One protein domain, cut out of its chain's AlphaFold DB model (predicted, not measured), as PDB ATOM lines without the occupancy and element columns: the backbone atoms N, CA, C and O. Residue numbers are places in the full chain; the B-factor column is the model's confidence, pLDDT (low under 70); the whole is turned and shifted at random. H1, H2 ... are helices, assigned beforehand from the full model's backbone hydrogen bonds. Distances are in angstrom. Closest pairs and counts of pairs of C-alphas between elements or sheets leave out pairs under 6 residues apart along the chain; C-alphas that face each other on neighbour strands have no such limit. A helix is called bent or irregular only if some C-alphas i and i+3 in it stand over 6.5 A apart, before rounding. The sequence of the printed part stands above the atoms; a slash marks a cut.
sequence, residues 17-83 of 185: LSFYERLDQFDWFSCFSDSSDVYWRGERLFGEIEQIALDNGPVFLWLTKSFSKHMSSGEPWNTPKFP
ATOM      1  N   LEU A  17     -45.729   8.381  33.636       91.12
ATOM      2  CA  LEU A  17     -46.825   7.615  34.227       91.12
ATOM      3  C   LEU A  17     -46.384   6.212  34.675       91.12
ATOM      4  O   LEU A  17     -46.585   5.869  35.836       91.12
ATOM      5  N   SER A  18     -45.718   5.427  33.827       90.06
ATOM      6  CA  SER A  18     -45.219   4.094  34.205       90.06
ATOM      7  C   SER A  18     -44.225   4.180  35.364       90.06
ATOM      8  O   SER A  18     -44.185   3.314  36.241       90.06
ATOM      9  N   PHE A  19     -43.413   5.242  35.401       92.19
ATOM     10  CA  PHE A  19     -42.521   5.481  36.531       92.19
ATOM     11  C   PHE A  19     -43.292   5.823  37.815       92.19
ATOM     12  O   PHE A  19     -42.965   5.294  38.877       92.19
ATOM     13  N   TYR A  20     -44.346   6.640  37.724       93.44
ATOM     14  CA  TYR A  20     -45.253   6.917  38.841       93.44
ATOM     15  C   TYR A  20     -45.890   5.635  39.392       93.44
ATOM     16  O   TYR A  20     -45.866   5.410  40.600       93.44
ATOM     17  N   GLU A  21     -46.415   4.767  38.525       92.94
ATOM     18  CA  GLU A  21     -47.016   3.490  38.930       92.94
ATOM     19  C   GLU A  21     -46.003   2.588  39.642       92.94
ATOM     20  O   GLU A  21     -46.324   1.960  40.653       92.94
ATOM     21  N   ARG A  22     -44.749   2.574  39.172       91.88
ATOM     22  CA  ARG A  22     -43.663   1.845  39.837       91.88
ATOM     23  C   ARG A  22     -43.348   2.408  41.225       91.88
ATOM     24  O   ARG A  22     -43.100   1.623  42.136       91.88
ATOM     25  N   LEU A  23     -43.361   3.732  41.403       92.94
ATOM     26  CA  LEU A  23     -43.190   4.365  42.719       92.94
ATOM     27  C   LEU A  23     -44.354   4.055  43.664       92.94
ATOM     28  O   LEU A  23     -44.140   3.904  44.866       92.94
ATOM     29  N   ASP A  24     -45.572   3.951  43.134       93.00
ATOM     30  CA  ASP A  24     -46.766   3.656  43.925       93.00
ATOM     31  C   ASP A  24     -46.799   2.212  44.438       93.00
ATOM     32  O   ASP A  24     -47.244   1.943  45.550       93.00
ATOM     33  N   GLN A  25     -46.280   1.279  43.639       90.44
ATOM     34  CA  GLN A  25     -46.177  -0.139  43.995       90.44
ATOM     35  C   GLN A  25     -44.929  -0.468  44.829       90.44
ATOM     36  O   GLN A  25     -44.788  -1.599  45.301       90.44
ATOM     37  N   PHE A  26     -43.999   0.478  44.981       90.25
ATOM     38  CA  PHE A  26     -42.760   0.261  45.717       90.25
ATOM     39  C   PHE A  26     -43.027   0.108  47.221       90.25
ATOM     40  O   PHE A  26     -43.773   0.881  47.821       90.25
ATOM     41  N   ASP A  27     -42.380  -0.876  47.848       89.00
ATOM     42  CA  ASP A  27     -42.430  -1.040  49.300       89.00
ATOM     43  C   ASP A  27     -41.464  -0.061  49.980       89.00
ATOM     44  O   ASP A  27     -40.292  -0.357  50.216       89.00
ATOM     45  N   TRP A  28     -41.981   1.122  50.304       89.00
ATOM     46  CA  TRP A  28     -41.239   2.199  50.966       89.00
ATOM     47  C   TRP A  28     -40.793   1.874  52.398       89.00
ATOM     48  O   TRP A  28     -39.982   2.612  52.958       89.00
ATOM     49  N   PHE A  29     -41.306   0.797  52.997       88.81
ATOM     50  CA  PHE A  29     -41.041   0.426  54.388       88.81
ATOM     51  C   PHE A  29     -40.245  -0.876  54.512       88.81
ATOM     52  O   PHE A  29     -40.089  -1.397  55.617       88.81
ATOM     53  N   SER A  30     -39.668  -1.368  53.411       88.62
ATOM     54  CA  SER A  30     -38.825  -2.568  53.396       88.62
ATOM     55  C   SER A  30     -37.668  -2.505  54.401       88.62
ATOM     56  O   SER A  30     -37.220  -3.535  54.902       88.62
ATOM     57  N   CYS A  31     -37.191  -1.296  54.719       84.81
ATOM     58  CA  CYS A  31     -36.125  -1.055  55.689       84.81
ATOM     59  C   CYS A  31     -36.511  -1.402  57.142       84.81
ATOM     60  O   CYS A  31     -35.622  -1.590  57.968       84.81
ATOM     61  N   PHE A  32     -37.808  -1.525  57.443       87.06
ATOM     62  CA  PHE A  32     -38.333  -1.939  58.747       87.06
ATOM     63  C   PHE A  32     -38.678  -3.434  58.814       87.06
ATOM     64  O   PHE A  32     -39.236  -3.889  59.809       87.06
ATOM     65  N   SER A  33     -38.388  -4.208  57.763       89.38
ATOM     66  CA  SER A  33     -38.631  -5.650  57.775       89.38
ATOM     67  C   SER A  33     -37.601  -6.385  58.634       89.38
ATOM     68  O   SER A  33     -36.398  -6.205  58.458       89.38
ATOM     69  N   ASP A  34     -38.067  -7.299  59.488       93.44
ATOM     70  CA  ASP A  34     -37.200  -8.216  60.244       93.44
ATOM     71  C   ASP A  34     -36.526  -9.275  59.346       93.44
ATOM     72  O   ASP A  34     -35.582  -9.954  59.754       93.44
ATOM     73  N   SER A  35     -37.004  -9.446  58.106       94.38
ATOM     74  CA  SER A  35     -36.390 -10.345  57.132       94.38
ATOM     75  C   SER A  35     -35.247  -9.640  56.404       94.38
ATOM     76  O   SER A  35     -35.466  -8.703  55.632       94.38
ATOM     77  N   SER A  36     -34.025 -10.157  56.566       92.25
ATOM     78  CA  SER A  36     -32.843  -9.653  55.854       92.25
ATOM     79  C   SER A  36     -33.025  -9.656  54.337       92.25
ATOM     80  O   SER A  36     -32.561  -8.745  53.654       92.25
ATOM     81  N   ASP A  37     -33.720 -10.658  53.798       92.94
ATOM     82  CA  ASP A  37     -33.946 -10.785  52.357       92.94
ATOM     83  C   ASP A  37     -34.863  -9.683  51.821       92.94
ATOM     84  O   ASP A  37     -34.649  -9.189  50.711       92.94
ATOM     85  N   VAL A  38     -35.869  -9.283  52.604       90.88
ATOM     86  CA  VAL A  38     -36.778  -8.183  52.260       90.88
ATOM     87  C   VAL A  38     -36.042  -6.848  52.349       90.88
ATOM     88  O   VAL A  38     -36.107  -6.071  51.396       90.88
ATOM     89  N   TYR A  39     -35.269  -6.627  53.418       91.38
ATOM     90  CA  TYR A  39     -34.439  -5.431  53.589       91.38
ATOM     91  C   TYR A  39     -33.494  -5.216  52.395       91.38
ATOM     92  O   TYR A  39     -33.563  -4.193  51.713       91.38
ATOM     93  N   TRP A  40     -32.653  -6.209  52.077       91.56
ATOM     94  CA  TRP A  40     -31.654  -6.078  51.010       91.56
ATOM     95  C   TRP A  40     -32.273  -5.979  49.618       91.56
ATOM     96  O   TRP A  40     -31.709  -5.332  48.731       91.56
ATOM     97  N   ARG A  41     -33.425  -6.623  49.400       90.81
ATOM     98  CA  ARG A  41     -34.181  -6.476  48.155       90.81
ATOM     99  C   ARG A  41     -34.722  -5.056  48.016       90.81
ATOM    100  O   ARG A  41     -34.589  -4.485  46.937       90.81
ATOM    101  N   GLY A  42     -35.286  -4.503  49.084       90.88
ATOM    102  CA  GLY A  42     -35.779  -3.131  49.123       90.88
ATOM    103  C   GLY A  42     -34.687  -2.106  48.832       90.88
ATOM    104  O   GLY A  42     -34.846  -1.301  47.921       90.88
ATOM    105  N   GLU A  43     -33.538  -2.210  49.506       90.50
ATOM    106  CA  GLU A  43     -32.377  -1.335  49.269       90.50
ATOM    107  C   GLU A  43     -31.894  -1.387  47.812       90.50
ATOM    108  O   GLU A  43     -31.624  -0.355  47.195       90.50
ATOM    109  N   ARG A  44     -31.824  -2.588  47.221       91.31
ATOM    110  CA  ARG A  44     -31.433  -2.750  45.814       91.31
ATOM    111  C   ARG A  44     -32.437  -2.093  44.869       91.31
ATOM    112  O   ARG A  44     -32.035  -1.331  43.999       91.31
ATOM    113  N   LEU A  45     -33.726  -2.383  45.049       89.75
ATOM    114  CA  LEU A  45     -34.794  -1.826  44.219       89.75
ATOM    115  C   LEU A  45     -34.880  -0.302  44.356       89.75
ATOM    116  O   LEU A  45     -35.105   0.384  43.363       89.75
ATOM    117  N   PHE A  46     -34.658   0.237  45.556       90.62
ATOM    118  CA  PHE A  46     -34.594   1.679  45.772       90.62
ATOM    119  C   PHE A  46     -33.421   2.311  45.015       90.62
ATOM    120  O   PHE A  46     -33.606   3.314  44.328       90.62
ATOM    121  N   GLY A  47     -32.237   1.691  45.069       89.31
ATOM    122  CA  GLY A  47     -31.074   2.126  44.293       89.31
ATOM    123  C   GLY A  47     -31.325   2.107  42.780       89.31
ATOM    124  O   GLY A  47     -30.918   3.030  42.080       89.31
ATOM    125  N   GLU A  48     -32.046   1.103  42.273       90.81
ATOM    126  CA  GLU A  48     -32.471   1.055  40.865       90.81
ATOM    127  C   GLU A  48     -33.431   2.201  40.512       90.81
ATOM    128  O   GLU A  48     -33.267   2.834  39.472       90.81
ATOM    129  N   ILE A  49     -34.415   2.494  41.369       91.06
ATOM    130  CA  ILE A  49     -35.362   3.599  41.165       91.06
ATOM    131  C   ILE A  49     -34.633   4.946  41.160       91.06
ATOM    132  O   ILE A  49     -34.887   5.769  40.282       91.06
ATOM    133  N   GLU A  50     -33.716   5.173  42.105       90.50
ATOM    134  CA  GLU A  50     -32.938   6.414  42.173       90.50
ATOM    135  C   GLU A  50     -32.039   6.575  40.940       90.50
ATOM    136  O   GLU A  50     -31.970   7.666  40.373       90.50
ATOM    137  N   GLN A  51     -31.423   5.491  40.459       89.50
ATOM    138  CA  GLN A  51     -30.624   5.526  39.235       89.50
ATOM    139  C   GLN A  51     -31.479   5.852  38.004       89.50
ATOM    140  O   GLN A  51     -31.121   6.741  37.235       89.50
ATOM    141  N   ILE A  52     -32.643   5.210  37.853       90.62
ATOM    142  CA  ILE A  52     -33.594   5.532  36.779       90.62
ATOM    143  C   ILE A  52     -33.985   7.009  36.856       90.62
ATOM    144  O   ILE A  52     -34.001   7.697  35.838       90.62
ATOM    145  N   ALA A  53     -34.264   7.523  38.052       91.38
ATOM    146  CA  ALA A  53     -34.641   8.916  38.220       91.38
ATOM    147  C   ALA A  53     -33.535   9.887  37.776       91.38
ATOM    148  O   ALA A  53     -33.824  10.890  37.125       91.38
ATOM    149  N   LEU A  54     -32.272   9.571  38.077       89.62
ATOM    150  CA  LEU A  54     -31.119  10.362  37.644       89.62
ATOM    151  C   LEU A  54     -30.922  10.328  36.130       89.62
ATOM    152  O   LEU A  54     -30.657  11.368  35.529       89.62
ATOM    153  N   ASP A  55     -31.097   9.160  35.518       89.00
ATOM    154  CA  ASP A  55     -30.886   8.972  34.083       89.00
ATOM    155  C   ASP A  55     -31.977   9.655  33.234       89.00
ATOM    156  O   ASP A  55     -31.714  10.064  32.104       89.00
ATOM    157  N   ASN A  56     -33.195   9.810  33.775       88.00
ATOM    158  CA  ASN A  56     -34.359  10.356  33.057       88.00
ATOM    159  C   ASN A  56     -34.638  11.839  33.335       88.00
ATOM    160  O   ASN A  56     -35.449  12.463  32.646       88.00
ATOM    161  N   GLY A  57     -33.948  12.429  34.311       89.44
ATOM    162  CA  GLY A  57     -33.892  13.872  34.497       89.44
ATOM    163  C   GLY A  57     -34.745  14.440  35.641       89.44
ATOM    164  O   GLY A  57     -35.273  13.710  36.483       89.44
ATOM    165  N   PRO A  58     -34.873  15.781  35.691       91.62
ATOM    166  CA  PRO A  58     -35.349  16.527  36.861       91.62
ATOM    167  C   PRO A  58     -36.704  16.078  37.420       91.62
ATOM    168  O   PRO A  58     -36.870  15.924  38.628       91.62
ATOM    169  N   VAL A  59     -37.673  15.831  36.535       92.81
ATOM    170  CA  VAL A  59     -39.044  15.469  36.923       92.81
ATOM    171  C   VAL A  59     -39.073  14.126  37.653       92.81
ATOM    172  O   VAL A  59     -39.742  14.000  38.674       92.81
ATOM    173  N   PHE A  60     -38.315  13.137  37.177       92.81
ATOM    174  CA  PHE A  60     -38.265  11.804  37.781       92.81
ATOM    175  C   PHE A  60     -37.590  11.842  39.156       92.81
ATOM    176  O   PHE A  60     -38.057  11.208  40.110       92.81
ATOM    177  N   LEU A  61     -36.520  12.631  39.280       92.62
ATOM    178  CA  LEU A  61     -35.819  12.846  40.544       92.62
ATOM    179  C   LEU A  61     -36.718  13.531  41.578       92.62
ATOM    180  O   LEU A  61     -36.843  13.054  42.710       92.62
ATOM    181  N   TRP A  62     -37.395  14.605  41.172       94.06
ATOM    182  CA  TRP A  62     -38.377  15.295  42.003       94.06
ATOM    183  C   TRP A  62     -39.535  14.372  42.405       94.06
ATOM    184  O   TRP A  62     -39.925  14.361  43.576       94.06
ATOM    185  N   LEU A  63     -40.046  13.542  41.487       93.81
ATOM    186  CA  LEU A  63     -41.166  12.640  41.763       93.81
ATOM    187  C   LEU A  63     -40.795  11.584  42.805       93.81
ATOM    188  O   LEU A  63     -41.522  11.395  43.780       93.81
ATOM    189  N   THR A  64     -39.630  10.954  42.644       93.25
ATOM    190  CA  THR A  64     -39.113   9.934  43.570       93.25
ATOM    191  C   THR A  64     -39.029  10.483  44.992       93.25
ATOM    192  O   THR A  64     -39.456   9.845  45.957       93.25
ATOM    193  N   LYS A  65     -38.515  11.704  45.138       90.88
ATOM    194  CA  LYS A  65     -38.301  12.335  46.445       90.88
ATOM    195  C   LYS A  65     -39.603  12.873  47.034       90.88
ATOM    196  O   LYS A  65     -39.805  12.764  48.240       90.88
ATOM    197  N   SER A  66     -40.512  13.372  46.199       92.38
ATOM    198  CA  SER A  66     -41.861  13.768  46.621       92.38
ATOM    199  C   SER A  66     -42.661  12.579  47.154       92.38
ATOM    200  O   SER A  66     -43.296  12.690  48.201       92.38
ATOM    201  N   PHE A  67     -42.569  11.419  46.498       93.19
ATOM    202  CA  PHE A  67     -43.146  10.168  46.995       93.19
ATOM    203  C   PHE A  67     -42.505   9.714  48.300       93.19
ATOM    204  O   PHE A  67     -43.217   9.442  49.262       93.19
ATOM    205  N   SER A  68     -41.171   9.699  48.362       90.62
ATOM    206  CA  SER A  68     -40.439   9.363  49.585       90.62
ATOM    207  C   SER A  68     -40.908  10.217  50.765       90.62
ATOM    208  O   SER A  68     -41.263   9.683  51.811       90.62
ATOM    209  N   LYS A  69     -41.014  11.535  50.555       90.00
ATOM    210  CA  LYS A  69     -41.485  12.502  51.549       90.00
ATOM    211  C   LYS A  69     -42.940  12.269  51.950       90.00
ATOM    212  O   LYS A  69     -43.255  12.375  53.129       90.00
ATOM    213  N   HIS A  70     -43.820  11.953  50.998       90.75
ATOM    214  CA  HIS A  70     -45.209  11.593  51.288       90.75
ATOM    215  C   HIS A  70     -45.279  10.368  52.204       90.75
ATOM    216  O   HIS A  70     -45.930  10.425  53.247       90.75
ATOM    217  N   MET A  71     -44.575   9.296  51.834       88.88
ATOM    218  CA  MET A  71     -44.590   8.014  52.544       88.88
ATOM    219  C   MET A  71     -43.940   8.110  53.927       88.88
ATOM    220  O   MET A  71     -44.384   7.446  54.856       88.88
ATOM    221  N   SER A  72     -42.943   8.981  54.092       84.69
ATOM    222  CA  SER A  72     -42.269   9.226  55.370       84.69
ATOM    223  C   SER A  72     -42.903  10.347  56.209       84.69
ATOM    224  O   SER A  72     -42.254  10.853  57.124       84.69
ATOM    225  N   SER A  73     -44.113  10.807  55.877       84.50
ATOM    226  CA  SER A  73     -44.786  11.915  56.571       84.50
ATOM    227  C   SER A  73     -46.177  11.556  57.063       84.50
ATOM    228  O   SER A  73     -46.823  10.640  56.554       84.50
ATOM    229  N   GLY A  74     -46.665  12.330  58.028       80.25
ATOM    230  CA  GLY A  74     -47.876  12.004  58.761       80.25
ATOM    231  C   GLY A  74     -47.560  11.296  60.076       80.25
ATOM    232  O   GLY A  74     -46.460  11.397  60.608       80.25
ATOM    233  N   GLU A  75     -48.570  10.636  60.620       71.69
ATOM    234  CA  GLU A  75     -48.694  10.398  62.057       71.69
ATOM    235  C   GLU A  75     -48.138   9.064  62.563       71.69
ATOM    236  O   GLU A  75     -48.270   8.062  61.856       71.69
ATOM    237  N   PRO A  76     -47.548   9.036  63.785       52.50
ATOM    238  CA  PRO A  76     -48.097   9.661  65.013       52.50
ATOM    239  C   PRO A  76     -47.409  10.978  65.475       52.50
ATOM    240  O   PRO A  76     -46.223  11.129  65.208       52.50
ATOM    241  N   TRP A  77     -48.131  11.853  66.218       68.31
ATOM    242  CA  TRP A  77     -47.813  13.210  66.780       68.31
ATOM    243  C   TRP A  77     -48.265  14.536  66.068       68.31
ATOM    244  O   TRP A  77     -47.513  15.506  66.027       68.31
ATOM    245  N   ASN A  78     -49.504  14.656  65.585       75.50
ATOM    246  CA  ASN A  78     -50.036  15.695  64.676       75.50
ATOM    247  C   ASN A  78     -49.105  16.257  63.559       75.50
ATOM    248  O   ASN A  78     -49.228  17.421  63.173       75.50
ATOM    249  N   THR A  79     -48.192  15.464  62.998       77.06
ATOM    250  CA  THR A  79     -47.338  15.818  61.862       77.06
ATOM    251  C   THR A  79     -48.179  16.001  60.592       77.06
ATOM    252  O   THR A  79     -48.873  15.069  60.173       77.06
ATOM    253  N   PRO A  80     -48.105  17.168  59.922       81.31
ATOM    254  CA  PRO A  80     -48.775  17.373  58.646       81.31
ATOM    255  C   PRO A  80     -48.318  16.345  57.608       81.31
ATOM    256  O   PRO A  80     -47.120  16.174  57.363       81.31
ATOM    257  N   LYS A  81     -49.278  15.667  56.977       84.81
ATOM    258  CA  LYS A  81     -49.000  14.742  55.877       84.81
ATOM    259  C   LYS A  81     -48.687  15.547  54.620       84.81
ATOM    260  O   LYS A  81     -49.502  16.367  54.197       84.81
ATOM    261  N   PHE A  82     -47.532  15.308  54.002       87.38
ATOM    262  CA  PHE A  82     -47.254  15.903  52.698       87.38
ATOM    263  C   PHE A  82     -48.241  15.339  51.670       87.38
ATOM    264  O   PHE A  82     -48.552  14.149  51.724       87.38
ATOM    265  N   PRO A  83     -48.776  16.151  50.745       88.75
ATOM    266  CA  PRO A  83     -49.695  15.652  49.731       88.75
ATOM    267  C   PRO A  83     -48.974  14.672  48.802       88.75
ATOM    268  O   PRO A  83     -47.819  14.885  48.430       88.75
TER     269      PRO A  83
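What this domain is: This is residues 17 to 83 of the 185 residues of an uncharacterized protein of Pseudomonas nitritireducens (UniProt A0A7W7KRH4). The longest helix, H2, and the helix after it, H3, make a helical hairpin shaped like a narrow V, closed at Gly 57, and the short helix H1 packs on one side of this V, on H3 and near H2. The link of residues 25 to 35 runs from the end of H1 to the start of H2, at the open end of the V, and beyond H3 the last stretch, residues 72 to 83, makes a loop that folds back, with residues 75 to 80 sticking out. The printed part has 67 residues with three named helices, in the order H1, H2, H3 along the chain, and no named strand; the class is all helix. It is only just compact, close to loose, with a radius of gyration of the C-alphas of 12.9 A, and its outline is flat, with spans of 36 by 31 by 16 A.

Where its parts are: H2 is the longest helix, residues 36 to 56, Ser 36 to Asn 56, and measures 30.4 A from first to last C-alpha. It begins with C-alpha 36 at (-32.843, -9.653, 55.854) and ends with C-alpha 56 at (-34.359, 10.356, 33.057). After the single residue Gly 57 comes H3, residues 58 to 71, Pro 58 to Met 71, 20.1 A long from first to last C-alpha, ending with C-alpha 71 at (-44.590, 8.014, 52.544). H1 opens the printed part with residues 17 to 24, Leu 17 to Asp 24; it has 8 residues, and its first C-alpha stands at (-46.825, 7.615, 34.227). None of the three helices is bent or irregular.

How they stand to each other: H2 and H3 form a helical hairpin. They touch, with 9 pairs of C-alphas within 8 A, and their closest C-alphas are those of Ala 53 and Phe 60, 4.7 A apart. H2 touches H3 with residues 49 to 54 alone, and H3 touches H2 with residues 60 to 64 alone. The two run opposite ways at a shallow tilt of 33 degrees, only just short of steep, and their centres are 13.7 A apart. H3 also touches H1, with 4 pairs of C-alphas within 8 A; the closest C-alphas are those of Leu 23 and Thr 64, 7.0 A apart. H1 and H3 run the same way at a shallow tilt of 27 degrees, and their centres are 10.8 A apart. H1 and H2 are near each other, with 6 pairs of C-alphas within 10 A; their closest C-alphas are 8.0 A apart. In H1, H2 and H3 every pair of O of residue i and N of residue i+4 is within hydrogen-bond range.

The domain as a whole: The two C-alphas farthest apart are those of Asp 55, near the end of H2, and Trp 77, in the stretch after H3, at 37.1 A. The first and last printed C-alphas, those of Leu 17 and Pro 83, are 17.7 A apart. The printed part, residues 17 to 83, has no cut. The link from H1 to H2 is long, with 11 residues, and the link from H2 to H3 is tight, with 1 residue. Residues 72 to 83 hold no named element, and their C-alphas lie 9 to 22 A from the mean of all C-alphas; of these, residues 75 to 80 stand free. The mean pLDDT of the printed part is 88.6, and the model's confidence is low, under 70, at residues 76 to 77.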